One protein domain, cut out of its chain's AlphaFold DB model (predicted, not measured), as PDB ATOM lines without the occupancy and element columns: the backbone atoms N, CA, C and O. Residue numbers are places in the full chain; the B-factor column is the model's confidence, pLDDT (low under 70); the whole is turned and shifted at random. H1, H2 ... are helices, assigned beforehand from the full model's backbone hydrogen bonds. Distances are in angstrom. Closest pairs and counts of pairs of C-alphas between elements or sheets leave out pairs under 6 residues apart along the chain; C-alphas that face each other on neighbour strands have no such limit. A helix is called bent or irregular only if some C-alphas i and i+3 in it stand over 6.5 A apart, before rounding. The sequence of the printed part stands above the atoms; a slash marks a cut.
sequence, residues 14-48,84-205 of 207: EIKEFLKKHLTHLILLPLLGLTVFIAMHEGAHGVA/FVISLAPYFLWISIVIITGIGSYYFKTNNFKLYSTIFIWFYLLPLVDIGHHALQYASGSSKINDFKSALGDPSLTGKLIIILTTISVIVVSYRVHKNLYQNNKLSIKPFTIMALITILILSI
ATOM      1  N   GLU A  14     -26.832  13.257 -15.095       93.31
ATOM      2  CA  GLU A  14     -27.865  12.234 -15.249       93.31
ATOM      3  C   GLU A  14     -27.823  11.573 -16.639       93.31
ATOM      4  O   GLU A  14     -27.798  10.345 -16.742       93.31
ATOM      5  N   ILE A  15     -27.707  12.373 -17.709       93.69
ATOM      6  CA  ILE A  15     -27.519  11.864 -19.080       93.69
ATOM      7  C   ILE A  15     -26.233  11.040 -19.173       93.69
ATOM      8  O   ILE A  15     -26.241   9.946 -19.732       93.69
ATOM      9  N   LYS A  16     -25.119  11.534 -18.619       94.88
ATOM     10  CA  LYS A  16     -23.824  10.845 -18.678       94.88
ATOM     11  C   LYS A  16     -23.885   9.471 -18.012       94.88
ATOM     12  O   LYS A  16     -23.423   8.494 -18.598       94.88
ATOM     13  N   GLU A  17     -24.455   9.383 -16.815       93.44
ATOM     14  CA  GLU A  17     -24.611   8.111 -16.104       93.44
ATOM     15  C   GLU A  17     -25.582   7.172 -16.824       93.44
ATOM     16  O   GLU A  17     -25.317   5.973 -16.936       93.44
ATOM     17  N   PHE A  18     -26.661   7.707 -17.398       93.50
ATOM     18  CA  PHE A  18     -27.560   6.925 -18.240       93.50
ATOM     19  C   PHE A  18     -26.824   6.337 -19.447       93.50
ATOM     20  O   PHE A  18     -26.875   5.127 -19.653       93.50
ATOM     21  N   LEU A  19     -26.079   7.141 -20.207       93.44
ATOM     22  CA  LEU A  19     -25.332   6.672 -21.378       93.44
ATOM     23  C   LEU A  19     -24.276   5.624 -21.012       93.44
ATOM     24  O   LEU A  19     -24.166   4.610 -21.698       93.44
ATOM     25  N   LYS A  20     -23.553   5.810 -19.900       94.38
ATOM     26  CA  LYS A  20     -22.587   4.815 -19.401       94.38
ATOM     27  C   LYS A  20     -23.245   3.464 -19.136       94.38
ATOM     28  O   LYS A  20     -22.722   2.440 -19.567       94.38
ATOM     29  N   LYS A  21     -24.405   3.449 -18.470       93.25
ATOM     30  CA  LYS A  21     -25.145   2.204 -18.198       93.25
ATOM     31  C   LYS A  21     -25.637   1.525 -19.486       93.25
ATOM     32  O   LYS A  21     -25.818   0.312 -19.500       93.25
ATOM     33  N   HIS A  22     -25.814   2.285 -20.566       94.31
ATOM     34  CA  HIS A  22     -26.267   1.801 -21.874       94.31
ATOM     35  C   HIS A  22     -25.144   1.557 -22.883       94.31
ATOM     36  O   HIS A  22     -25.430   1.247 -24.039       94.31
ATOM     37  N   LEU A  23     -23.876   1.659 -22.476       92.75
ATOM     38  CA  LEU A  23     -22.744   1.604 -23.399       92.75
ATOM     39  C   LEU A  23     -22.736   0.329 -24.254       92.75
ATOM     40  O   LEU A  23     -22.467   0.397 -25.449       92.75
ATOM     41  N   THR A  24     -23.113  -0.818 -23.684       91.75
ATOM     42  CA  THR A  24     -23.233  -2.074 -24.441       91.75
ATOM     43  C   THR A  24     -24.252  -1.966 -25.575       91.75
ATOM     44  O   THR A  24     -23.971  -2.411 -26.681       91.75
ATOM     45  N   HIS A  25     -25.405  -1.334 -25.345       91.19
ATOM     46  CA  HIS A  25     -26.393  -1.110 -26.403       91.19
ATOM     47  C   HIS A  25     -25.840  -0.185 -27.484       91.19
ATOM     48  O   HIS A  25     -25.976  -0.496 -28.659       91.19
ATOM     49  N   LEU A  26     -25.162   0.898 -27.093       87.44
ATOM     50  CA  LEU A  26     -24.562   1.854 -28.027       87.44
ATOM     51  C   LEU A  26     -23.481   1.215 -28.911       87.44
ATOM     52  O   LEU A  26     -23.378   1.562 -30.081       87.44
ATOM     53  N   ILE A  27     -22.705   0.270 -28.373       89.25
ATOM     54  CA  ILE A  27     -21.685  -0.474 -29.126       89.25
ATOM     55  C   ILE A  27     -22.325  -1.503 -30.067       89.25
ATOM     56  O   ILE A  27     -21.848  -1.696 -31.182       89.25
ATOM     57  N   LEU A  28     -23.394  -2.178 -29.634       88.69
ATOM     58  CA  LEU A  28     -24.043  -3.227 -30.429       88.69
ATOM     59  C   LEU A  28     -24.991  -2.682 -31.505       88.69
ATOM     60  O   LEU A  28     -25.234  -3.372 -32.496       88.69
ATOM     61  N   LEU A  29     -25.523  -1.467 -31.326       86.25
ATOM     62  CA  LEU A  29     -26.503  -0.860 -32.232       86.25
ATOM     63  C   LEU A  29     -26.014  -0.781 -33.692       86.25
ATOM     64  O   LEU A  29     -26.766  -1.206 -34.565       86.25
ATOM     65  N   PRO A  30     -24.785  -0.308 -33.994       81.12
ATOM     66  CA  PRO A  30     -24.341  -0.146 -35.379       81.12
ATOM     67  C   PRO A  30     -24.131  -1.470 -36.118       81.12
ATOM     68  O   PRO A  30     -24.314  -1.520 -37.327       81.12
ATOM     69  N   LEU A  31     -23.737  -2.532 -35.404       78.88
ATOM     70  CA  LEU A  31     -23.390  -3.821 -36.009       78.88
ATOM     71  C   LEU A  31     -24.584  -4.770 -36.038       78.88
ATOM     72  O   LEU A  31     -25.091  -5.112 -37.098       78.88
ATOM     73  N   LEU A  32     -25.045  -5.202 -34.865       80.75
ATOM     74  CA  LEU A  32     -26.140  -6.168 -34.775       80.75
ATOM     75  C   LEU A  32     -27.483  -5.484 -34.959       80.75
ATOM     76  O   LEU A  32     -28.393  -6.047 -35.564       80.75
ATOM     77  N   GLY A  33     -27.598  -4.270 -34.431       79.56
ATOM     78  CA  GLY A  33     -28.861  -3.572 -34.436       79.56
ATOM     79  C   GLY A  33     -29.313  -3.183 -35.818       79.56
ATOM     80  O   GLY A  33     -30.403  -3.566 -36.218       79.56
ATOM     81  N   LEU A  34     -28.452  -2.492 -36.556       82.12
ATOM     82  CA  LEU A  34     -28.744  -2.059 -37.912       82.12
ATOM     83  C   LEU A  34     -29.077  -3.253 -38.822       82.12
ATOM     84  O   LEU A  34     -30.093  -3.234 -39.503       82.12
ATOM     85  N   THR A  35     -28.284  -4.324 -38.764       85.06
ATOM     86  CA  THR A  35     -28.505  -5.543 -39.551       85.06
ATOM     87  C   THR A  35     -29.851  -6.207 -39.271       85.06
ATOM     88  O   THR A  35     -30.617  -6.447 -40.204       85.06
ATOM     89  N   VAL A  36     -30.153  -6.522 -38.006       88.06
ATOM     90  CA  VAL A  36     -31.417  -7.191 -37.650       88.06
ATOM     91  C   VAL A  36     -32.594  -6.289 -37.989       88.06
ATOM     92  O   VAL A  36     -33.606  -6.752 -38.506       88.06
ATOM     93  N   PHE A  37     -32.440  -4.995 -37.731       89.19
ATOM     94  CA  PHE A  37     -33.477  -4.011 -37.961       89.19
ATOM     95  C   PHE A  37     -33.820  -3.867 -39.450       89.19
ATOM     96  O   PHE A  37     -34.989  -3.976 -39.809       89.19
ATOM     97  N   ILE A  38     -32.813  -3.723 -40.319       90.94
ATOM     98  CA  ILE A  38     -33.004  -3.684 -41.775       90.94
ATOM     99  C   ILE A  38     -33.606  -5.003 -42.264       90.94
ATOM    100  O   ILE A  38     -34.577  -4.991 -43.012       90.94
ATOM    101  N   ALA A  39     -33.090  -6.150 -41.811       92.75
ATOM    102  CA  ALA A  39     -33.624  -7.448 -42.219       92.75
ATOM    103  C   ALA A  39     -35.108  -7.615 -41.843       92.75
ATOM    104  O   ALA A  39     -35.889  -8.155 -42.620       92.75
ATOM    105  N   MET A  40     -35.522  -7.134 -40.671       95.56
ATOM    106  CA  MET A  40     -36.926  -7.146 -40.261       95.56
ATOM    107  C   MET A  40     -37.778  -6.157 -41.067       95.56
ATOM    108  O   MET A  40     -38.891  -6.513 -41.451       95.56
ATOM    109  N   HIS A  41     -37.261  -4.954 -41.342       95.44
ATOM    110  CA  HIS A  41     -37.938  -3.943 -42.158       95.44
ATOM    111  C   HIS A  41     -38.211  -4.485 -43.569       95.44
ATOM    112  O   HIS A  41     -39.361  -4.623 -43.982       95.44
ATOM    113  N   GLU A  42     -37.161  -4.909 -44.269       95.19
ATOM    114  CA  GLU A  42     -37.264  -5.498 -45.607       95.19
ATOM    115  C   GLU A  42     -38.081  -6.797 -45.595       95.19
ATOM    116  O   GLU A  42     -38.844  -7.088 -46.518       95.19
ATOM    117  N   GLY A  43     -37.966  -7.586 -44.523       96.62
ATOM    118  CA  GLY A  43     -38.743  -8.808 -44.337       96.62
ATOM    119  C   GLY A  43     -40.244  -8.530 -44.286       96.62
ATOM    120  O   GLY A  43     -41.023  -9.282 -44.872       96.62
ATOM    121  N   ALA A  44     -40.661  -7.430 -43.657       97.50
ATOM    122  CA  ALA A  44     -42.060  -7.020 -43.613       97.50
ATOM    123  C   ALA A  44     -42.596  -6.653 -45.005       97.50
ATOM    124  O   ALA A  44     -43.697  -7.082 -45.361       97.50
ATOM    125  N   HIS A  45     -41.810  -5.942 -45.823       96.88
ATOM    126  CA  HIS A  45     -42.152  -5.738 -47.232       96.88
ATOM    127  C   HIS A  45     -42.304  -7.076 -47.963       96.88
ATOM    128  O   HIS A  45     -43.291  -7.285 -48.670       96.88
ATOM    129  N   GLY A  46     -41.365  -8.004 -47.756       97.25
ATOM    130  CA  GLY A  46     -41.375  -9.309 -48.414       97.25
ATOM    131  C   GLY A  46     -42.612 -10.138 -48.068       97.25
ATOM    132  O   GLY A  46     -43.265 -10.689 -48.954       97.25
ATOM    133  N   VAL A  47     -43.000 -10.159 -46.790       97.88
ATOM    134  CA  VAL A  47     -44.238 -10.808 -46.333       97.88
ATOM    135  C   VAL A  47     -45.463 -10.180 -46.999       97.88
ATOM    136  O   VAL A  47     -46.340 -10.908 -47.462       97.88
ATOM    137  N   ALA A  48     -45.524  -8.850 -47.099       97.94
ATOM    138  CA  ALA A  48     -46.643  -8.159 -47.737       97.94
ATOM    139  C   ALA A  48     -46.731  -8.412 -49.251       97.94
ATOM    140  O   ALA A  48     -47.835  -8.447 -49.798       97.94
ATOM    141  N   PHE A  84     -49.307   0.635 -51.583       94.12
ATOM    142  CA  PHE A  84     -49.562   1.207 -50.266       94.12
ATOM    143  C   PHE A  84     -49.356   0.180 -49.145       94.12
ATOM    144  O   PHE A  84     -48.657   0.459 -48.175       94.12
ATOM    145  N   VAL A  85     -49.928  -1.022 -49.291       95.69
ATOM    146  CA  VAL A  85     -49.809  -2.084 -48.280       95.69
ATOM    147  C   VAL A  85     -48.370  -2.575 -48.170       95.69
ATOM    148  O   VAL A  85     -47.880  -2.733 -47.056       95.69
ATOM    149  N   ILE A  86     -47.684  -2.769 -49.303       96.31
ATOM    150  CA  ILE A  86     -46.276  -3.188 -49.307       96.31
ATOM    151  C   ILE A  86     -45.432  -2.132 -48.600       96.31
ATOM    152  O   ILE A  86     -44.753  -2.466 -47.637       96.31
ATOM    153  N   SER A  87     -45.523  -0.865 -49.013       94.69
ATOM    154  CA  SER A  87     -44.736   0.233 -48.448       94.69
ATOM    155  C   SER A  87     -44.993   0.450 -46.954       94.69
ATOM    156  O   SER A  87     -44.061   0.748 -46.221       94.69
ATOM    157  N   LEU A  88     -46.223   0.275 -46.460       96.00
ATOM    158  CA  LEU A  88     -46.511   0.483 -45.036       96.00
ATOM    159  C   LEU A  88     -46.301  -0.747 -44.144       96.00
ATOM    160  O   LEU A  88     -46.371  -0.621 -42.918       96.00
ATOM    161  N   ALA A  89     -46.023  -1.921 -44.715       97.19
ATOM    162  CA  ALA A  89     -45.855  -3.162 -43.959       97.19
ATOM    163  C   ALA A  89     -44.818  -3.083 -42.816       97.19
ATOM    164  O   ALA A  89     -45.154  -3.508 -41.703       97.19
ATOM    165  N   PRO A  90     -43.616  -2.497 -43.004       96.75
ATOM    166  CA  PRO A  90     -42.644  -2.356 -41.920       96.75
ATOM    167  C   PRO A  90     -43.179  -1.500 -40.775       96.75
ATOM    168  O   PRO A  90     -42.987  -1.817 -39.605       96.75
ATOM    169  N   TYR A  91     -43.939  -0.448 -41.083       95.56
ATOM    170  CA  TYR A  91     -44.495   0.423 -40.054       95.56
ATOM    171  C   TYR A  91     -45.634  -0.238 -39.284       95.56
ATOM    172  O   TYR A  91     -45.768   0.012 -38.089       95.56
ATOM    173  N   PHE A  92     -46.418  -1.125 -39.905       96.75
ATOM    174  CA  PHE A  92     -47.375  -1.946 -39.159       96.75
ATOM    175  C   PHE A  92     -46.669  -2.895 -38.186       96.75
ATOM    176  O   PHE A  92     -47.105  -3.016 -37.036       96.75
ATOM    177  N   LEU A  93     -45.554  -3.506 -38.598       97.38
ATOM    178  CA  LEU A  93     -44.704  -4.305 -37.713       97.38
ATOM    179  C   LEU A  93     -44.175  -3.456 -36.545       97.38
ATOM    180  O   LEU A  93     -44.343  -3.825 -35.380       97.38
ATOM    181  N   TRP A  94     -43.600  -2.290 -36.834       97.06
ATOM    182  CA  TRP A  94     -43.031  -1.392 -35.827       97.06
ATOM    183  C   TRP A  94     -44.053  -0.833 -34.857       97.06
ATOM    184  O   TRP A  94     -43.828  -0.886 -33.649       97.06
ATOM    185  N   ILE A  95     -45.196  -0.363 -35.348       96.75
ATOM    186  CA  ILE A  95     -46.285   0.121 -34.498       96.75
ATOM    187  C   ILE A  95     -46.783  -1.004 -33.588       96.75
ATOM    188  O   ILE A  95     -46.978  -0.773 -32.396       96.75
ATOM    189  N   SER A  96     -46.921  -2.229 -34.104       97.38
ATOM    190  CA  SER A  96     -47.332  -3.383 -33.293       97.38
ATOM    191  C   SER A  96     -46.331  -3.667 -32.174       97.38
ATOM    192  O   SER A  96     -46.725  -3.800 -31.015       97.38
ATOM    193  N   ILE A  97     -45.033  -3.681 -32.489       96.88
ATOM    194  CA  ILE A  97     -43.958  -3.874 -31.508       96.88
ATOM    195  C   ILE A  97     -43.960  -2.751 -30.458       96.88
ATOM    196  O   ILE A  97     -43.919  -3.030 -29.260       96.88
ATOM    197  N   VAL A  98     -44.093  -1.488 -30.873       97.38
ATOM    198  CA  VAL A  98     -44.157  -0.324 -29.973       97.38
ATOM    199  C   VAL A  98     -45.369  -0.392 -29.048       97.38
ATOM    200  O   VAL A  98     -45.233  -0.132 -27.851       97.38
ATOM    201  N   ILE A  99     -46.546  -0.760 -29.565       96.81
ATOM    202  CA  ILE A  99     -47.773  -0.901 -28.769       96.81
ATOM    203  C   ILE A  99     -47.619  -2.035 -27.756       96.81
ATOM    204  O   ILE A  99     -47.877  -1.822 -26.571       96.81
ATOM    205  N   ILE A 100     -47.160  -3.213 -28.190       96.94
ATOM    206  CA  ILE A 100     -46.954  -4.372 -27.311       96.94
ATOM    207  C   ILE A 100     -45.952  -4.027 -26.211       96.94
ATOM    208  O   ILE A 100     -46.226  -4.275 -25.038       96.94
ATOM    209  N   THR A 101     -44.827  -3.397 -26.551       96.00
ATOM    210  CA  THR A 101     -43.826  -2.976 -25.565       96.00
ATOM    211  C   THR A 101     -44.360  -1.887 -24.639       96.00
ATOM    212  O   THR A 101     -44.127  -1.928 -23.430       96.00
ATOM    213  N   GLY A 102     -45.117  -0.927 -25.171       96.06
ATOM    214  CA  GLY A 102     -45.738   0.142 -24.399       96.06
ATOM    215  C   GLY A 102     -46.729  -0.397 -23.370       96.06
ATOM    216  O   GLY A 102     -46.638  -0.043 -22.196       96.06
ATOM    217  N   ILE A 103     -47.621  -1.304 -23.776       95.56
ATOM    218  CA  ILE A 103     -48.550  -2.009 -22.881       95.56
ATOM    219  C   ILE A 103     -47.764  -2.877 -21.894       95.56
ATOM    220  O   ILE A 103     -47.969  -2.782 -20.683       95.56
ATOM    221  N   GLY A 104     -46.812  -3.664 -22.392       94.81
ATOM    222  CA  GLY A 104     -45.946  -4.523 -21.594       94.81
ATOM    223  C   GLY A 104     -45.201  -3.761 -20.501       94.81
ATOM    224  O   GLY A 104     -45.069  -4.276 -19.396       94.81
ATOM    225  N   SER A 105     -44.797  -2.510 -20.744       95.12
ATOM    226  CA  SER A 105     -44.104  -1.677 -19.751       95.12
ATOM    227  C   SER A 105     -44.875  -1.500 -18.441       95.12
ATOM    228  O   SER A 105     -44.257  -1.333 -17.394       95.12
ATOM    229  N   TYR A 106     -46.211  -1.564 -18.472       92.19
ATOM    230  CA  TYR A 106     -47.045  -1.457 -17.273       92.19
ATOM    231  C   TYR A 106     -47.063  -2.750 -16.448       92.19
ATOM    232  O   TYR A 106     -47.268  -2.705 -15.233       92.19
ATOM    233  N   TYR A 107     -46.831  -3.894 -17.094       89.75
ATOM    234  CA  TYR A 107     -46.924  -5.219 -16.483       89.75
ATOM    235  C   TYR A 107     -45.550  -5.812 -16.148       89.75
ATOM    236  O   TYR A 107     -45.411  -6.522 -15.152       89.75
ATOM    237  N   PHE A 108     -44.512  -5.489 -16.923       85.19
ATOM    238  CA  PHE A 108     -43.151  -5.972 -16.710       85.19
ATOM    239  C   PHE A 108     -42.474  -5.232 -15.556       85.19
ATOM    240  O   PHE A 108     -41.758  -4.248 -15.734       85.19
ATOM    241  N   LYS A 109     -42.668  -5.745 -14.342       81.44
ATOM    242  CA  LYS A 109     -41.919  -5.317 -13.160       81.44
ATOM    243  C   LYS A 109     -40.704  -6.221 -12.992       81.44
ATOM    244  O   LYS A 109     -40.811  -7.325 -12.469       81.44
ATOM    245  N   THR A 110     -39.547  -5.760 -13.454       80.94
ATOM    246  CA  THR A 110     -38.268  -6.457 -13.279       80.94
ATOM    247  C   THR A 110     -37.222  -5.515 -12.703       80.94
ATOM    248  O   THR A 110     -37.143  -4.354 -13.091       80.94
ATOM    249  N   ASN A 111     -36.386  -6.032 -11.804       82.75
ATOM    250  CA  ASN A 111     -35.234  -5.299 -11.273       82.75
ATOM    251  C   ASN A 111     -33.979  -5.476 -12.148       82.75
ATOM    252  O   ASN A 111     -32.931  -4.900 -11.858       82.75
ATOM    253  N   ASN A 112     -34.059  -6.272 -13.221       90.19
ATOM    254  CA  ASN A 112     -32.926  -6.524 -14.102       90.19
ATOM    255  C   ASN A 112     -32.748  -5.381 -15.111       90.19
ATOM    256  O   ASN A 112     -33.469  -5.315 -16.108       90.19
ATOM    257  N   PHE A 113     -31.731  -4.543 -14.872       90.38
ATOM    258  CA  PHE A 113     -31.363  -3.432 -15.755       90.38
ATOM    259  C   PHE A 113     -31.232  -3.839 -17.217       90.38
ATOM    260  O   PHE A 113     -31.805  -3.193 -18.091       90.38
ATOM    261  N   LYS A 114     -30.531  -4.942 -17.490       91.62
ATOM    262  CA  LYS A 114     -30.279  -5.383 -18.865       91.62
ATOM    263  C   LYS A 114     -31.578  -5.707 -19.593       91.62
ATOM    264  O   LYS A 114     -31.702  -5.386 -20.768       91.62
ATOM    265  N   LEU A 115     -32.551  -6.306 -18.903       91.69
ATOM    266  CA  LEU A 115     -33.814  -6.702 -19.519       91.69
ATOM    267  C   LEU A 115     -34.669  -5.487 -19.888       91.69
ATOM    268  O   LEU A 115     -35.037  -5.349 -21.051       91.69
ATOM    269  N   TYR A 116     -34.953  -4.582 -18.946       92.00
ATOM    270  CA  TYR A 116     -35.786  -3.418 -19.270       92.00
ATOM    271  C   TYR A 116     -35.086  -2.448 -20.227       92.00
ATOM    272  O   TYR A 116     -35.747  -1.833 -21.060       92.00
ATOM    273  N   SER A 117     -33.757  -2.356 -20.158       93.25
ATOM    274  CA  SER A 117     -32.954  -1.573 -21.095       93.25
ATOM    275  C   SER A 117     -33.022  -2.151 -22.506       93.25
ATOM    276  O   SER A 117     -33.249  -1.422 -23.472       93.25
ATOM    277  N   THR A 118     -32.947  -3.482 -22.620       93.81
ATOM    278  CA  THR A 118     -33.122  -4.183 -23.893       93.81
ATOM    279  C   THR A 118     -34.515  -3.939 -24.462       93.81
ATOM    280  O   THR A 118     -34.634  -3.551 -25.619       93.81
ATOM    281  N   ILE A 119     -35.557  -4.107 -23.645       94.12
ATOM    282  CA  ILE A 119     -36.951  -3.865 -24.040       94.12
ATOM    283  C   ILE A 119     -37.130  -2.431 -24.546       94.12
ATOM    284  O   ILE A 119     -37.665  -2.219 -25.632       94.12
ATOM    285  N   PHE A 120     -36.638  -1.448 -23.792       94.69
ATOM    286  CA  PHE A 120     -36.791  -0.044 -24.144       94.69
ATOM    287  C   PHE A 120     -36.025   0.340 -25.413       94.69
ATOM    288  O   PHE A 120     -36.585   0.998 -26.283       94.69
ATOM    289  N   ILE A 121     -34.756  -0.050 -25.547       93.75
ATOM    290  CA  ILE A 121     -33.948   0.360 -26.701       93.75
ATOM    291  C   ILE A 121     -34.370  -0.396 -27.959       93.75
ATOM    292  O   ILE A 121     -34.650   0.227 -28.978       93.75
ATOM    293  N   TRP A 122     -34.436  -1.725 -27.893       94.12
ATOM    294  CA  TRP A 122     -34.564  -2.567 -29.083       94.12
ATOM    295  C   TRP A 122     -35.999  -2.718 -29.576       94.12
ATOM    296  O   TRP A 122     -36.226  -2.744 -30.780       94.12
ATOM    297  N   PHE A 123     -36.966  -2.796 -28.662       95.06
ATOM    298  CA  PHE A 123     -38.365  -3.085 -28.994       95.06
ATOM    299  C   PHE A 123     -39.284  -1.872 -28.844       95.06
ATOM    300  O   PHE A 123     -40.501  -1.996 -28.963       95.06
ATOM    301  N   TYR A 124     -38.737  -0.694 -28.551       95.50
ATOM    302  CA  TYR A 124     -39.538   0.518 -28.432       95.50
ATOM    303  C   TYR A 124     -38.861   1.708 -29.103       95.50
ATOM    304  O   TYR A 124     -39.400   2.256 -30.060       95.50
ATOM    305  N   LEU A 125     -37.659   2.083 -28.660       94.25
ATOM    306  CA  LEU A 125     -36.968   3.253 -29.191       94.25
ATOM    307  C   LEU A 125     -36.525   3.051 -30.643       94.25
ATOM    308  O   LEU A 125     -36.793   3.915 -31.468       94.25
ATOM    309  N   LEU A 126     -35.877   1.932 -30.973       92.69
ATOM    310  CA  LEU A 126     -35.356   1.692 -32.321       92.69
ATOM    311  C   LEU A 126     -36.463   1.650 -33.404       92.69
ATOM    312  O   LEU A 126     -36.319   2.363 -34.395       92.69
ATOM    313  N   PRO A 127     -37.608   0.958 -33.210       95.00
ATOM    314  CA  PRO A 127     -38.739   1.051 -34.141       95.00
ATOM    315  C   PRO A 127     -39.295   2.476 -34.305       95.00
ATOM    316  O   PRO A 127     -39.649   2.885 -35.408       95.00
ATOM    317  N   LEU A 128     -39.355   3.265 -33.224       95.38
ATOM    318  CA  LEU A 128     -39.785   4.668 -33.296       95.38
ATOM    319  C   LEU A 128     -38.793   5.544 -34.067       95.38
ATOM    320  O   LEU A 128     -39.213   6.462 -34.768       95.38
ATOM    321  N   VAL A 129     -37.494   5.275 -33.927       92.31
ATOM    322  CA  VAL A 129     -36.430   5.982 -34.648       92.31
ATOM    323  C   VAL A 129     -36.563   5.761 -36.154       92.31
ATOM    324  O   VAL A 129     -36.447   6.726 -36.901       92.31
ATOM    325  N   ASP A 130     -36.885   4.547 -36.595       91.38
ATOM    326  CA  ASP A 130     -37.115   4.241 -38.013       91.38
ATOM    327  C   ASP A 130     -38.356   4.930 -38.579       91.38
ATOM    328  O   ASP A 130     -38.272   5.659 -39.568       91.38
ATOM    329  N   ILE A 131     -39.498   4.801 -37.890       93.44
ATOM    330  CA  ILE A 131     -40.725   5.527 -38.251       93.44
ATOM    331  C   ILE A 131     -40.426   7.030 -38.339       93.44
ATOM    332  O   ILE A 131     -40.799   7.691 -39.309       93.44
ATOM    333  N   GLY A 132     -39.729   7.574 -37.337       92.38
ATOM    334  CA  GLY A 132     -39.352   8.982 -37.270       92.38
ATOM    335  C   GLY A 132     -38.442   9.407 -38.421       92.38
ATOM    336  O   GLY A 132     -38.691  10.443 -39.032       92.38
ATOM    337  N   HIS A 133     -37.431   8.604 -38.755       89.94
ATOM    338  CA  HIS A 133     -36.505   8.873 -39.854       89.94
ATOM    339  C   HIS A 133     -37.246   9.018 -41.186       89.94
ATOM    340  O   HIS A 133     -37.136  10.050 -41.855       89.94
ATOM    341  N   HIS A 134     -38.070   8.030 -41.538       89.88
ATOM    342  CA  HIS A 134     -38.825   8.048 -42.789       89.88
ATOM    343  C   HIS A 134     -39.885   9.162 -42.795       89.88
ATOM    344  O   HIS A 134     -40.060   9.847 -43.809       89.88
ATOM    345  N   ALA A 135     -40.563   9.403 -41.665       91.62
ATOM    346  CA  ALA A 135     -41.579  10.449 -41.552       91.62
ATOM    347  C   ALA A 135     -40.974  11.850 -41.716       91.62
ATOM    348  O   ALA A 135     -41.532  12.687 -42.428       91.62
ATOM    349  N   LEU A 136     -39.812  12.110 -41.110       90.00
ATOM    350  CA  LEU A 136     -39.110  13.388 -41.240       90.00
ATOM    351  C   LEU A 136     -38.596  13.605 -42.664       90.00
ATOM    352  O   LEU A 136     -38.778  14.694 -43.214       90.00
ATOM    353  N   GLN A 137     -38.034  12.577 -43.306       88.81
ATOM    354  CA  GLN A 137     -37.648  12.665 -44.716       88.81
ATOM    355  C   GLN A 137     -38.845  12.997 -45.616       88.81
ATOM    356  O   GLN A 137     -38.743  13.892 -46.460       88.81
ATOM    357  N   TYR A 138     -39.985  12.332 -45.402       90.81
ATOM    358  CA  TYR A 138     -41.229  12.621 -46.115       90.81
ATOM    359  C   TYR A 138     -41.690  14.065 -45.869       90.81
ATOM    360  O   TYR A 138     -41.877  14.825 -46.818       90.81
ATOM    361  N   ALA A 139     -41.774  14.504 -44.609       89.19
ATOM    362  CA  ALA A 139     -42.194  15.862 -44.252       89.19
ATOM    363  C   ALA A 139     -41.272  16.953 -44.830       89.19
ATOM    364  O   ALA A 139     -41.739  18.047 -45.165       89.19
ATOM    365  N   SER A 140     -39.978  16.652 -44.977       88.12
ATOM    366  CA  SER A 140     -38.980  17.561 -45.549       88.12
ATOM    367  C   SER A 140     -39.093  17.747 -47.067       88.12
ATOM    368  O   SER A 140     -38.423  18.621 -47.616       88.12
ATOM    369  N   GLY A 141     -39.930  16.958 -47.752       83.62
ATOM    370  CA  GLY A 141     -40.024  16.985 -49.212       83.62
ATOM    371  C   GLY A 141     -38.793  16.400 -49.894       83.62
ATOM    372  O   GLY A 141     -38.378  16.905 -50.934       83.62
ATOM    373  N   SER A 142     -38.182  15.366 -49.303       80.19
ATOM    374  CA  SER A 142     -37.050  14.674 -49.920       80.19
ATOM    375  C   SER A 142     -37.382  14.230 -51.353       80.19
ATOM    376  O   SER A 142     -38.473  13.724 -51.649       80.19
ATOM    377  N   SER A 143     -36.428  14.432 -52.265       70.69
ATOM    378  CA  SER A 143     -36.526  13.952 -53.643       70.69
ATOM    379  C   SER A 143     -36.324  12.439 -53.738       70.69
ATOM    380  O   SER A 143     -36.872  11.825 -54.653       70.69
ATOM    381  N   LYS A 144     -35.603  11.834 -52.781       79.06
ATOM    382  CA  LYS A 144     -35.430  10.378 -52.680       79.06
ATOM    383  C   LYS A 144     -36.790   9.722 -52.400       79.06
ATOM    384  O   LYS A 144     -37.541  10.188 -51.541       79.06
ATOM    385  N   ILE A 145     -37.107   8.657 -53.133       75.88
ATOM    386  CA  ILE A 145     -38.285   7.825 -52.864       75.88
ATOM    387  C   ILE A 145     -38.053   7.114 -51.525       75.88
ATOM    388  O   ILE A 145     -37.022   6.475 -51.342       75.88
ATOM    389  N   ASN A 146     -39.001   7.249 -50.601       86.31
ATOM    390  CA  ASN A 146     -39.068   6.481 -49.359       86.31
ATOM    391  C   ASN A 146     -40.477   5.894 -49.210       86.31
ATOM    392  O   ASN A 146     -41.388   6.293 -49.941       86.31
ATOM    393  N   ASP A 147     -40.681   4.971 -48.277       89.19
ATOM    394  CA  ASP A 147     -41.941   4.224 -48.200       89.19
ATOM    395  C   ASP A 147     -43.161   5.099 -47.933       89.19
ATOM    396  O   ASP A 147     -44.216   4.876 -48.525       89.19
ATOM    397  N   PHE A 148     -43.030   6.149 -47.115       90.50
ATOM    398  CA  PHE A 148     -44.126   7.097 -46.919       90.50
ATOM    399  C   PHE A 148     -44.453   7.875 -48.188       90.50
ATOM    400  O   PHE A 148     -45.628   8.071 -48.471       90.50
ATOM    401  N   LYS A 149     -43.459   8.279 -48.985       90.62
ATOM    402  CA  LYS A 149     -43.699   8.920 -50.284       90.62
ATOM    403  C   LYS A 149     -44.340   7.944 -51.276       90.62
ATOM    404  O   LYS A 149     -45.279   8.314 -51.972       90.62
ATOM    405  N   SER A 150     -43.885   6.691 -51.300       88.81
ATOM    406  CA  SER A 150     -44.465   5.622 -52.126       88.81
ATOM    407  C   SER A 150     -45.919   5.317 -51.759       88.81
ATOM    408  O   SER A 150     -46.732   5.044 -52.640       88.81
ATOM    409  N   ALA A 151     -46.254   5.380 -50.468       90.00
ATOM    410  CA  ALA A 151     -47.596   5.112 -49.964       90.00
ATOM    411  C   ALA A 151     -48.535   6.327 -50.058       90.00
ATOM    412  O   ALA A 151     -49.703   6.172 -50.404       90.00
ATOM    413  N   LEU A 152     -48.053   7.524 -49.720       89.94
ATOM    414  CA  LEU A 152     -48.883   8.712 -49.481       89.94
ATOM    415  C   LEU A 152     -48.760   9.783 -50.576       89.94
ATOM    416  O   LEU A 152     -49.539  10.735 -50.570       89.94
ATOM    417  N   GLY A 153     -47.818   9.640 -51.513       90.06
ATOM    418  CA  GLY A 153     -47.532  10.640 -52.541       90.06
ATOM    419  C   GLY A 153     -46.659  11.785 -52.022       90.06
ATOM    420  O   GLY A 153     -45.766  11.574 -51.206       90.06
ATOM    421  N   ASP A 154     -46.881  13.004 -52.515       91.62
ATOM    422  CA  ASP A 154     -46.117  14.175 -52.077       91.62
ATOM    423  C   ASP A 154     -46.622  14.739 -50.732       91.62
ATOM    424  O   ASP A 154     -47.824  14.724 -50.444       91.62
ATOM    425  N   PRO A 155     -45.723  15.289 -49.894       90.38
ATOM    426  CA  PRO A 155     -46.081  15.752 -48.561       90.38
ATOM    427  C   PRO A 155     -47.006  16.971 -48.585       90.38
ATOM    428  O   PRO A 155     -46.599  18.090 -48.903       90.38
ATOM    429  N   SER A 156     -48.241  16.769 -48.132       92.00
ATOM    430  CA  SER A 156     -49.215  17.838 -47.890       92.00
ATOM    431  C   SER A 156     -48.984  18.551 -46.549       92.00
ATOM    432  O   SER A 156     -48.356  18.013 -45.632       92.00
ATOM    433  N   LEU A 157     -49.539  19.762 -46.394       91.12
ATOM    434  CA  LEU A 157     -49.534  20.482 -45.112       91.12
ATOM    435  C   LEU A 157     -50.167  19.641 -43.991       91.12
ATOM    436  O   LEU A 157     -49.606  19.539 -42.902       91.12
ATOM    437  N   THR A 158     -51.294  18.987 -44.284       89.81
ATOM    438  CA  THR A 158     -51.988  18.091 -43.350       89.81
ATOM    439  C   THR A 158     -51.083  16.948 -42.891       89.81
ATOM    440  O   THR A 158     -50.985  16.697 -41.692       89.81
ATOM    441  N   GLY A 159     -50.361  16.301 -43.813       88.25
ATOM    442  CA  GLY A 159     -49.417  15.233 -43.475       88.25
ATOM    443  C   GLY A 159     -48.300  15.707 -42.541       88.25
ATOM    444  O   GLY A 159     -47.999  15.046 -41.549       88.25
ATOM    445  N   LYS A 160     -47.738  16.896 -42.794       90.44
ATOM    446  CA  LYS A 160     -46.708  17.498 -41.929       90.44
ATOM    447  C   LYS A 160     -47.235  17.778 -40.519       90.44
ATOM    448  O   LYS A 160     -46.558  17.460 -39.543       90.44
ATOM    449  N   LEU A 161     -48.445  18.328 -40.401       91.62
ATOM    450  CA  LEU A 161     -49.077  18.590 -39.103       91.62
ATOM    451  C   LEU A 161     -49.327  17.295 -38.319       91.62
ATOM    452  O   LEU A 161     -49.030  17.241 -37.126       91.62
ATOM    453  N   ILE A 162     -49.797  16.238 -38.986       90.88
ATOM    454  CA  ILE A 162     -49.990  14.918 -38.365       90.88
ATOM    455  C   ILE A 162     -48.666  14.373 -37.824       90.88
ATOM    456  O   ILE A 162     -48.630  13.882 -36.695       90.88
ATOM    457  N   ILE A 163     -47.568  14.497 -38.573       91.25
ATOM    458  CA  ILE A 163     -46.242  14.038 -38.130       91.25
ATOM    459  C   ILE A 163     -45.775  14.809 -36.894       91.25
ATOM    460  O   ILE A 163     -45.292  14.192 -35.943       91.25
ATOM    461  N   ILE A 164     -45.964  16.131 -36.852       91.88
ATOM    462  CA  ILE A 164     -45.610  16.957 -35.685       91.88
ATOM    463  C   ILE A 164     -46.415  16.525 -34.452       91.88
ATOM    464  O   ILE A 164     -45.835  16.257 -33.399       91.88
ATOM    465  N   LEU A 165     -47.739  16.401 -34.581       93.44
ATOM    466  CA  LEU A 165     -48.618  15.983 -33.482       93.44
ATOM    467  C   LEU A 165     -48.291  14.567 -32.993       93.44
ATOM    468  O   LEU A 165     -48.257  14.310 -31.785       93.44
ATOM    469  N   THR A 166     -47.989  13.661 -33.923       92.25
ATOM    470  CA  THR A 166     -47.568  12.291 -33.612       92.25
ATOM    471  C   THR A 166     -46.228  12.295 -32.885       92.25
ATOM    472  O   THR A 166     -46.095  11.627 -31.867       92.25
ATOM    473  N   THR A 167     -45.266  13.110 -33.324       92.88
ATOM    474  CA  THR A 167     -43.949  13.242 -32.681       92.88
ATOM    475  C   THR A 167     -44.085  13.713 -31.234       92.88
ATOM    476  O   THR A 167     -43.518  13.101 -30.331       92.88
ATOM    477  N   ILE A 168     -44.894  14.747 -30.983       94.00
ATOM    478  CA  ILE A 168     -45.159  15.240 -29.621       94.00
ATOM    479  C   ILE A 168     -45.781  14.130 -28.762       94.00
ATOM    480  O   ILE A 168     -45.329  13.877 -27.643       94.00
ATOM    481  N   SER A 169     -46.782  13.432 -29.302       94.25
ATOM    482  CA  SER A 169     -47.454  12.326 -28.611       94.25
ATOM    483  C   SER A 169     -46.480  11.193 -28.280       94.25
ATOM    484  O   SER A 169     -46.466  10.699 -27.151       94.25
ATOM    485  N   VAL A 170     -45.607  10.833 -29.224       94.94
ATOM    486  CA  VAL A 170     -44.560   9.823 -29.046       94.94
ATOM    487  C   VAL A 170     -43.605  10.223 -27.929       94.94
ATOM    488  O   VAL A 170     -43.325   9.381 -27.083       94.94
ATOM    489  N   ILE A 171     -43.143  11.475 -27.844       95.56
ATOM    490  CA  ILE A 171     -42.253  11.917 -26.750       95.56
ATOM    491  C   ILE A 171     -42.934  11.721 -25.388       95.56
ATOM    492  O   ILE A 171     -42.342  11.148 -24.470       95.56
ATOM    493  N   VAL A 172     -44.196  12.148 -25.261       96.19
ATOM    494  CA  VAL A 172     -44.962  12.046 -24.007       96.19
ATOM    495  C   VAL A 172     -45.174  10.585 -23.601       96.19
ATOM    496  O   VAL A 172     -44.941  10.225 -22.443       96.19
ATOM    497  N   VAL A 173     -45.594   9.729 -24.535       96.06
ATOM    498  CA  VAL A 173     -45.809   8.296 -24.274       96.06
ATOM    499  C   VAL A 173     -44.484   7.599 -23.969       96.06
ATOM    500  O   VAL A 173     -44.406   6.831 -23.011       96.06
ATOM    501  N   SER A 174     -43.417   7.935 -24.693       96.81
ATOM    502  CA  SER A 174     -42.081   7.370 -24.481       96.81
ATOM    503  C   SER A 174     -41.547   7.677 -23.093       96.81
ATOM    504  O   SER A 174     -40.975   6.792 -22.462       96.81
ATOM    505  N   TYR A 175     -41.798   8.879 -22.562       97.19
ATOM    506  CA  TYR A 175     -41.436   9.194 -21.181       97.19
ATOM    507  C   TYR A 175     -42.176   8.303 -20.174       97.19
ATOM    508  O   TYR A 175     -41.579   7.864 -19.191       97.19
ATOM    509  N   ARG A 176     -43.459   7.992 -20.414       96.25
ATOM    510  CA  ARG A 176     -44.234   7.081 -19.551       96.25
ATOM    511  C   ARG A 176     -43.696   5.655 -19.612       96.25
ATOM    512  O   ARG A 176     -43.451   5.070 -18.561       96.25
ATOM    513  N   VAL A 177     -43.458   5.132 -20.814       96.25
ATOM    514  CA  VAL A 177     -42.879   3.794 -21.022       96.25
ATOM    515  C   VAL A 177     -41.520   3.691 -20.338       96.25
ATOM    516  O   VAL A 177     -41.282   2.778 -19.550       96.25
ATOM    517  N   HIS A 178     -40.659   4.683 -20.548       95.56
ATOM    518  CA  HIS A 178     -39.360   4.773 -19.899       95.56
ATOM    519  C   HIS A 178     -39.483   4.848 -18.363       95.56
ATOM    520  O   HIS A 178     -38.811   4.100 -17.655       95.56
ATOM    521  N   LYS A 179     -40.381   5.681 -17.820       94.94
ATOM    522  CA  LYS A 179     -40.638   5.765 -16.372       94.94
ATOM    523  C   LYS A 179     -41.067   4.416 -15.788       94.94
ATOM    524  O   LYS A 179     -40.611   4.070 -14.698       94.94
ATOM    525  N   ASN A 180     -41.929   3.682 -16.488       94.19
ATOM    526  CA  ASN A 180     -42.441   2.392 -16.034       94.19
ATOM    527  C   ASN A 180     -41.360   1.305 -16.056       94.19
ATOM    528  O   ASN A 180     -41.212   0.576 -15.077       94.19
ATOM    529  N   LEU A 181     -40.579   1.240 -17.137       93.50
ATOM    530  CA  LEU A 181     -39.513   0.253 -17.310       93.50
ATOM    531  C   LEU A 181     -38.336   0.494 -16.360       93.50
ATOM    532  O   LEU A 181     -37.863  -0.440 -15.720       93.50
ATOM    533  N   TYR A 182     -37.875   1.741 -16.240       92.31
ATOM    534  CA  TYR A 182     -36.654   2.057 -15.493       92.31
ATOM    535  C   TYR A 182     -36.891   2.303 -14.001       92.31
ATOM    536  O   TYR A 182     -35.943   2.213 -13.222       92.31
ATOM    537  N   GLN A 183     -38.123   2.604 -13.579       89.00
ATOM    538  CA  GLN A 183     -38.515   2.811 -12.178       89.00
ATOM    539  C   GLN A 183     -37.590   3.790 -11.423       89.00
ATOM    540  O   GLN A 183     -37.716   5.009 -11.582       89.00
ATOM    541  N   ASN A 184     -36.669   3.272 -10.606       87.19
ATOM    542  CA  ASN A 184     -35.692   4.041  -9.827       87.19
ATOM    543  C   ASN A 184     -34.486   4.512 -10.660       87.19
ATOM    544  O   ASN A 184     -33.788   5.427 -10.254       87.19
ATOM    545  N   ASN A 185     -34.252   3.917 -11.832       88.50
ATOM    546  CA  ASN A 185     -33.183   4.277 -12.770       88.50
ATOM    547  C   ASN A 185     -33.668   5.181 -13.915       88.50
ATOM    548  O   ASN A 185     -32.962   5.330 -14.912       88.50
ATOM    549  N   LYS A 186     -34.888   5.722 -13.827       91.94
ATOM    550  CA  LYS A 186     -35.429   6.586 -14.877       91.94
ATOM    551  C   LYS A 186     -34.675   7.914 -14.902       91.94
ATOM    552  O   LYS A 186     -34.483   8.523 -13.856       91.94
ATOM    553  N   LEU A 187     -34.359   8.388 -16.101       94.31
ATOM    554  CA  LEU A 187     -34.171   9.811 -16.365       94.31
ATOM    555  C   LEU A 187     -35.354  10.656 -15.867       94.31
ATOM    556  O   LEU A 187     -36.527  10.327 -16.092       94.31
ATOM    557  N   SER A 188     -35.035  11.794 -15.270       94.75
ATOM    558  CA  SER A 188     -35.949  12.888 -15.011       94.75
ATOM    559  C   SER A 188     -36.405  13.535 -16.325       94.75
ATOM    560  O   SER A 188     -35.804  13.377 -17.394       94.75
ATOM    561  N   ILE A 189     -37.522  14.263 -16.270       94.75
ATOM    562  CA  ILE A 189     -38.198  14.772 -17.473       94.75
ATOM    563  C   ILE A 189     -37.325  15.716 -18.312       94.75
ATOM    564  O   ILE A 189     -37.450  15.740 -19.536       94.75
ATOM    565  N   LYS A 190     -36.421  16.474 -17.672       95.19
ATOM    566  CA  LYS A 190     -35.542  17.440 -18.348       95.19
ATOM    567  C   LYS A 190     -34.489  16.721 -19.218       95.19
ATOM    568  O   LYS A 190     -34.545  16.901 -20.432       95.19
ATOM    569  N   PRO A 191     -33.597  15.865 -18.674       95.50
ATOM    570  CA  PRO A 191     -32.722  14.974 -19.442       95.50
ATOM    571  C   PRO A 191     -33.417  14.169 -20.528       95.50
ATOM    572  O   PRO A 191     -32.921  14.117 -21.648       95.50
ATOM    573  N   PHE A 192     -34.572  13.573 -20.217       96.75
ATOM    574  CA  PHE A 192     -35.315  12.780 -21.190       96.75
ATOM    575  C   PHE A 192     -35.732  13.632 -22.394       96.75
ATOM    576  O   PHE A 192     -35.495  13.254 -23.538       96.75
ATOM    577  N   THR A 193     -36.301  14.814 -22.135       95.44
ATOM    578  CA  THR A 193     -36.690  15.761 -23.189       95.44
ATOM    579  C   THR A 193     -35.478  16.224 -23.997       95.44
ATOM    580  O   THR A 193     -35.550  16.255 -25.220       95.44
ATOM    581  N   ILE A 194     -34.349  16.526 -23.344       95.69
ATOM    582  CA  ILE A 194     -33.102  16.899 -24.032       95.69
ATOM    583  C   ILE A 194     -32.654  15.778 -24.976       95.69
ATOM    584  O   ILE A 194     -32.380  16.044 -26.143       95.69
ATOM    585  N   MET A 195     -32.627  14.528 -24.506       95.50
ATOM    586  CA  MET A 195     -32.260  13.384 -25.343       95.50
ATOM    587  C   MET A 195     -33.219  13.203 -26.523       95.50
ATOM    588  O   MET A 195     -32.757  13.029 -27.645       95.50
ATOM    589  N   ALA A 196     -34.531  13.307 -26.298       95.12
ATOM    590  CA  ALA A 196     -35.524  13.202 -27.364       95.12
ATOM    591  C   ALA A 196     -35.339  14.288 -28.440       95.12
ATOM    592  O   ALA A 196     -35.374  13.988 -29.633       95.12
ATOM    593  N   LEU A 197     -35.087  15.536 -28.032       94.62
ATOM    594  CA  LEU A 197     -34.825  16.644 -28.953       94.62
ATOM    595  C   LEU A 197     -33.528  16.442 -29.743       94.62
ATOM    596  O   LEU A 197     -33.511  16.694 -30.946       94.62
ATOM    597  N   ILE A 198     -32.465  15.949 -29.099       94.12
ATOM    598  CA  ILE A 198     -31.210  15.603 -29.781       94.12
ATOM    599  C   ILE A 198     -31.452  14.499 -30.814       94.12
ATOM    600  O   ILE A 198     -30.981  14.619 -31.940       94.12
ATOM    601  N   THR A 199     -32.210  13.453 -30.478       92.19
ATOM    602  CA  THR A 199     -32.554  12.391 -31.434       92.19
ATOM    603  C   THR A 199     -33.324  12.945 -32.631       92.19
ATOM    604  O   THR A 199     -32.960  12.647 -33.763       92.19
ATOM    605  N   ILE A 200     -34.333  13.794 -32.412       91.75
ATOM    606  CA  ILE A 200     -35.084  14.437 -33.503       91.75
ATOM    607  C   ILE A 200     -34.160  15.292 -34.372       91.75
ATOM    608  O   ILE A 200     -34.245  15.230 -35.598       91.75
ATOM    609  N   LEU A 201     -33.258  16.059 -33.754       91.62
ATOM    610  CA  LEU A 201     -32.280  16.870 -34.472       91.62
ATOM    611  C   LEU A 201     -31.375  15.996 -35.344       91.62
ATOM    612  O   LEU A 201     -31.237  16.284 -36.527       91.62
ATOM    613  N   ILE A 202     -30.820  14.911 -34.794       89.81
ATOM    614  CA  ILE A 202     -29.979  13.957 -35.533       89.81
ATOM    615  C   ILE A 202     -30.748  13.367 -36.718       89.81
ATOM    616  O   ILE A 202     -30.231  13.354 -37.828       89.81
ATOM    617  N   LEU A 203     -31.996  12.938 -36.508       86.62
ATOM    618  CA  LEU A 203     -32.840  12.379 -37.570       86.62
ATOM    619  C   LEU A 203     -33.232  13.395 -38.648       86.62
ATOM    620  O   LEU A 203     -33.570  13.001 -39.762       86.62
ATOM    621  N   SER A 204     -33.191  14.687 -38.324       83.31
ATOM    622  CA  SER A 204     -33.502  15.775 -39.254       83.31
ATOM    623  C   SER A 204     -32.304  16.186 -40.117       83.31
ATOM    624  O   SER A 204     -32.481  16.907 -41.101       83.31
ATOM    625  N   ILE A 205     -31.086  15.756 -39.769       81.94
ATOM    626  CA  ILE A 205     -29.897  16.002 -40.585       81.94
ATOM    627  C   ILE A 205     -29.988  15.106 -41.824       81.94
ATOM    628  O   ILE A 205     -30.069  13.885 -41.720       81.94
TER     629      ILE A 205
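Overview. This is residues 14 to 48 and 84 to 205 of the 207 residues of an uncharacterized protein of Planctomycetes bacterium (UniProt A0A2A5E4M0). A bundle of helices, H3, the two arms of the bent H4 and H6, set roughly lengthwise against one another, makes the core, in which H6 runs along most of the longest axis. H7 packs on H6 and H4b, H5 caps one end by H3 and H4b, H2 meets H3 with residues 40 to 48 and slants away from it, and the short H1 sits near the beginning of H7, far from the mean of the C-alphas. The printed part has 157 residues with seven named helices, H1 to H7 in order along the chain, and no named strand, and its class is all helix. The packing is part aligned and part crossed. The whole is compact, with a radius of gyration of the C-alphas of 16.0 A and spans of 45 by 32 by 28 A.

Arrangement. H1, residues 14 to 21, is close but not clearly touching H7, residues 189 to 204; the closest C-alphas, those of Ile 15 and Pro 191, are 6.1 A apart. H1 and H2, residues 23 to 48, meet only through their link. H2 touches H3, residues 84 to 107, with residues 40 to 48 alone, at a steep tilt of 48 degrees, opposite ways; the closest C-alphas, of His 41 and Pro 90, are 5.0 A apart. H4, residues 113 to 139, was assigned as one helix by its hydrogen bonds but is bent, with C-alphas 123 and 126 6.6 A apart; its arms H4a, residues 113 to 123, and H4b, residues 126 to 139, stand at a shallow tilt of 31 degrees. H4 taken whole is the hub, touching five other helices. H3 and H4a form a helical hairpin at a shallow tilt of 24 degrees, with the C-alphas of Ile 97 and Phe 123 closest at 6.2 A. H3 touches H4b at a steep tilt of 43 degrees, with the C-alphas of Trp 94 and Pro 127 closest at 5.2 A. H5, residues 147 to 152, touches H3 about perpendicular at 76 degrees, with the C-alphas of Phe 84 and Ala 151 closest at 4.4 A. H6, residues 157 to 185, touches H4a at a shallow tilt of 13 degrees, opposite ways, with the C-alphas of Tyr 116 and Leu 181 closest at 5.6 A. H6 and H7 form a second helical hairpin at a steep tilt of 43 degrees, with the C-alphas of Ile 171 and Ala 196 closest at 6.9 A. H7 touches H4b with residues 200 to 204 alone, the C-alphas of His 133 and Leu 203 closest at 5.6 A. H3 and H7 are apart. Every O i to N i+4 pair is within hydrogen-bond range in H1, H4a, H4b, H5 and H7, against 18 of 22 in H2, 16 of 20 in H3 and 23 of 25 in H6.

Along the chain. H1 begins at C-alpha 14, (-27.865, 12.234, -15.249). H2 is 35.5 A long and only just irregular, with C-alphas 27 and 30 6.8 A apart. H3, 34.5 A, is irregular, with C-alphas 87 and 90 7.3 A apart. H4a measures 15.0 A and H4b 19.7 A. H6 is the longest helix, 29 residues over 39.7 A from C-alpha 157 at (-49.534, 20.482, -45.112), and irregular, with C-alphas 181 and 184 9.2 A apart. H7, 22.3 A, ends at C-alpha 204, (-33.502, 15.775, -39.254).

Size, cuts and confidence. The two C-alphas farthest apart, of Asn 111 and Ser 143, are 46.6 A from each other. Residues 49 to 83 are not printed, and C-alphas 48 and 84 are 10.1 A apart across this cut between H2 and H3. Of the links that are printed whole, H4 to H5 is short and the others are tight. The mean pLDDT of the printed part is 91.9, and no printed residue is under 70.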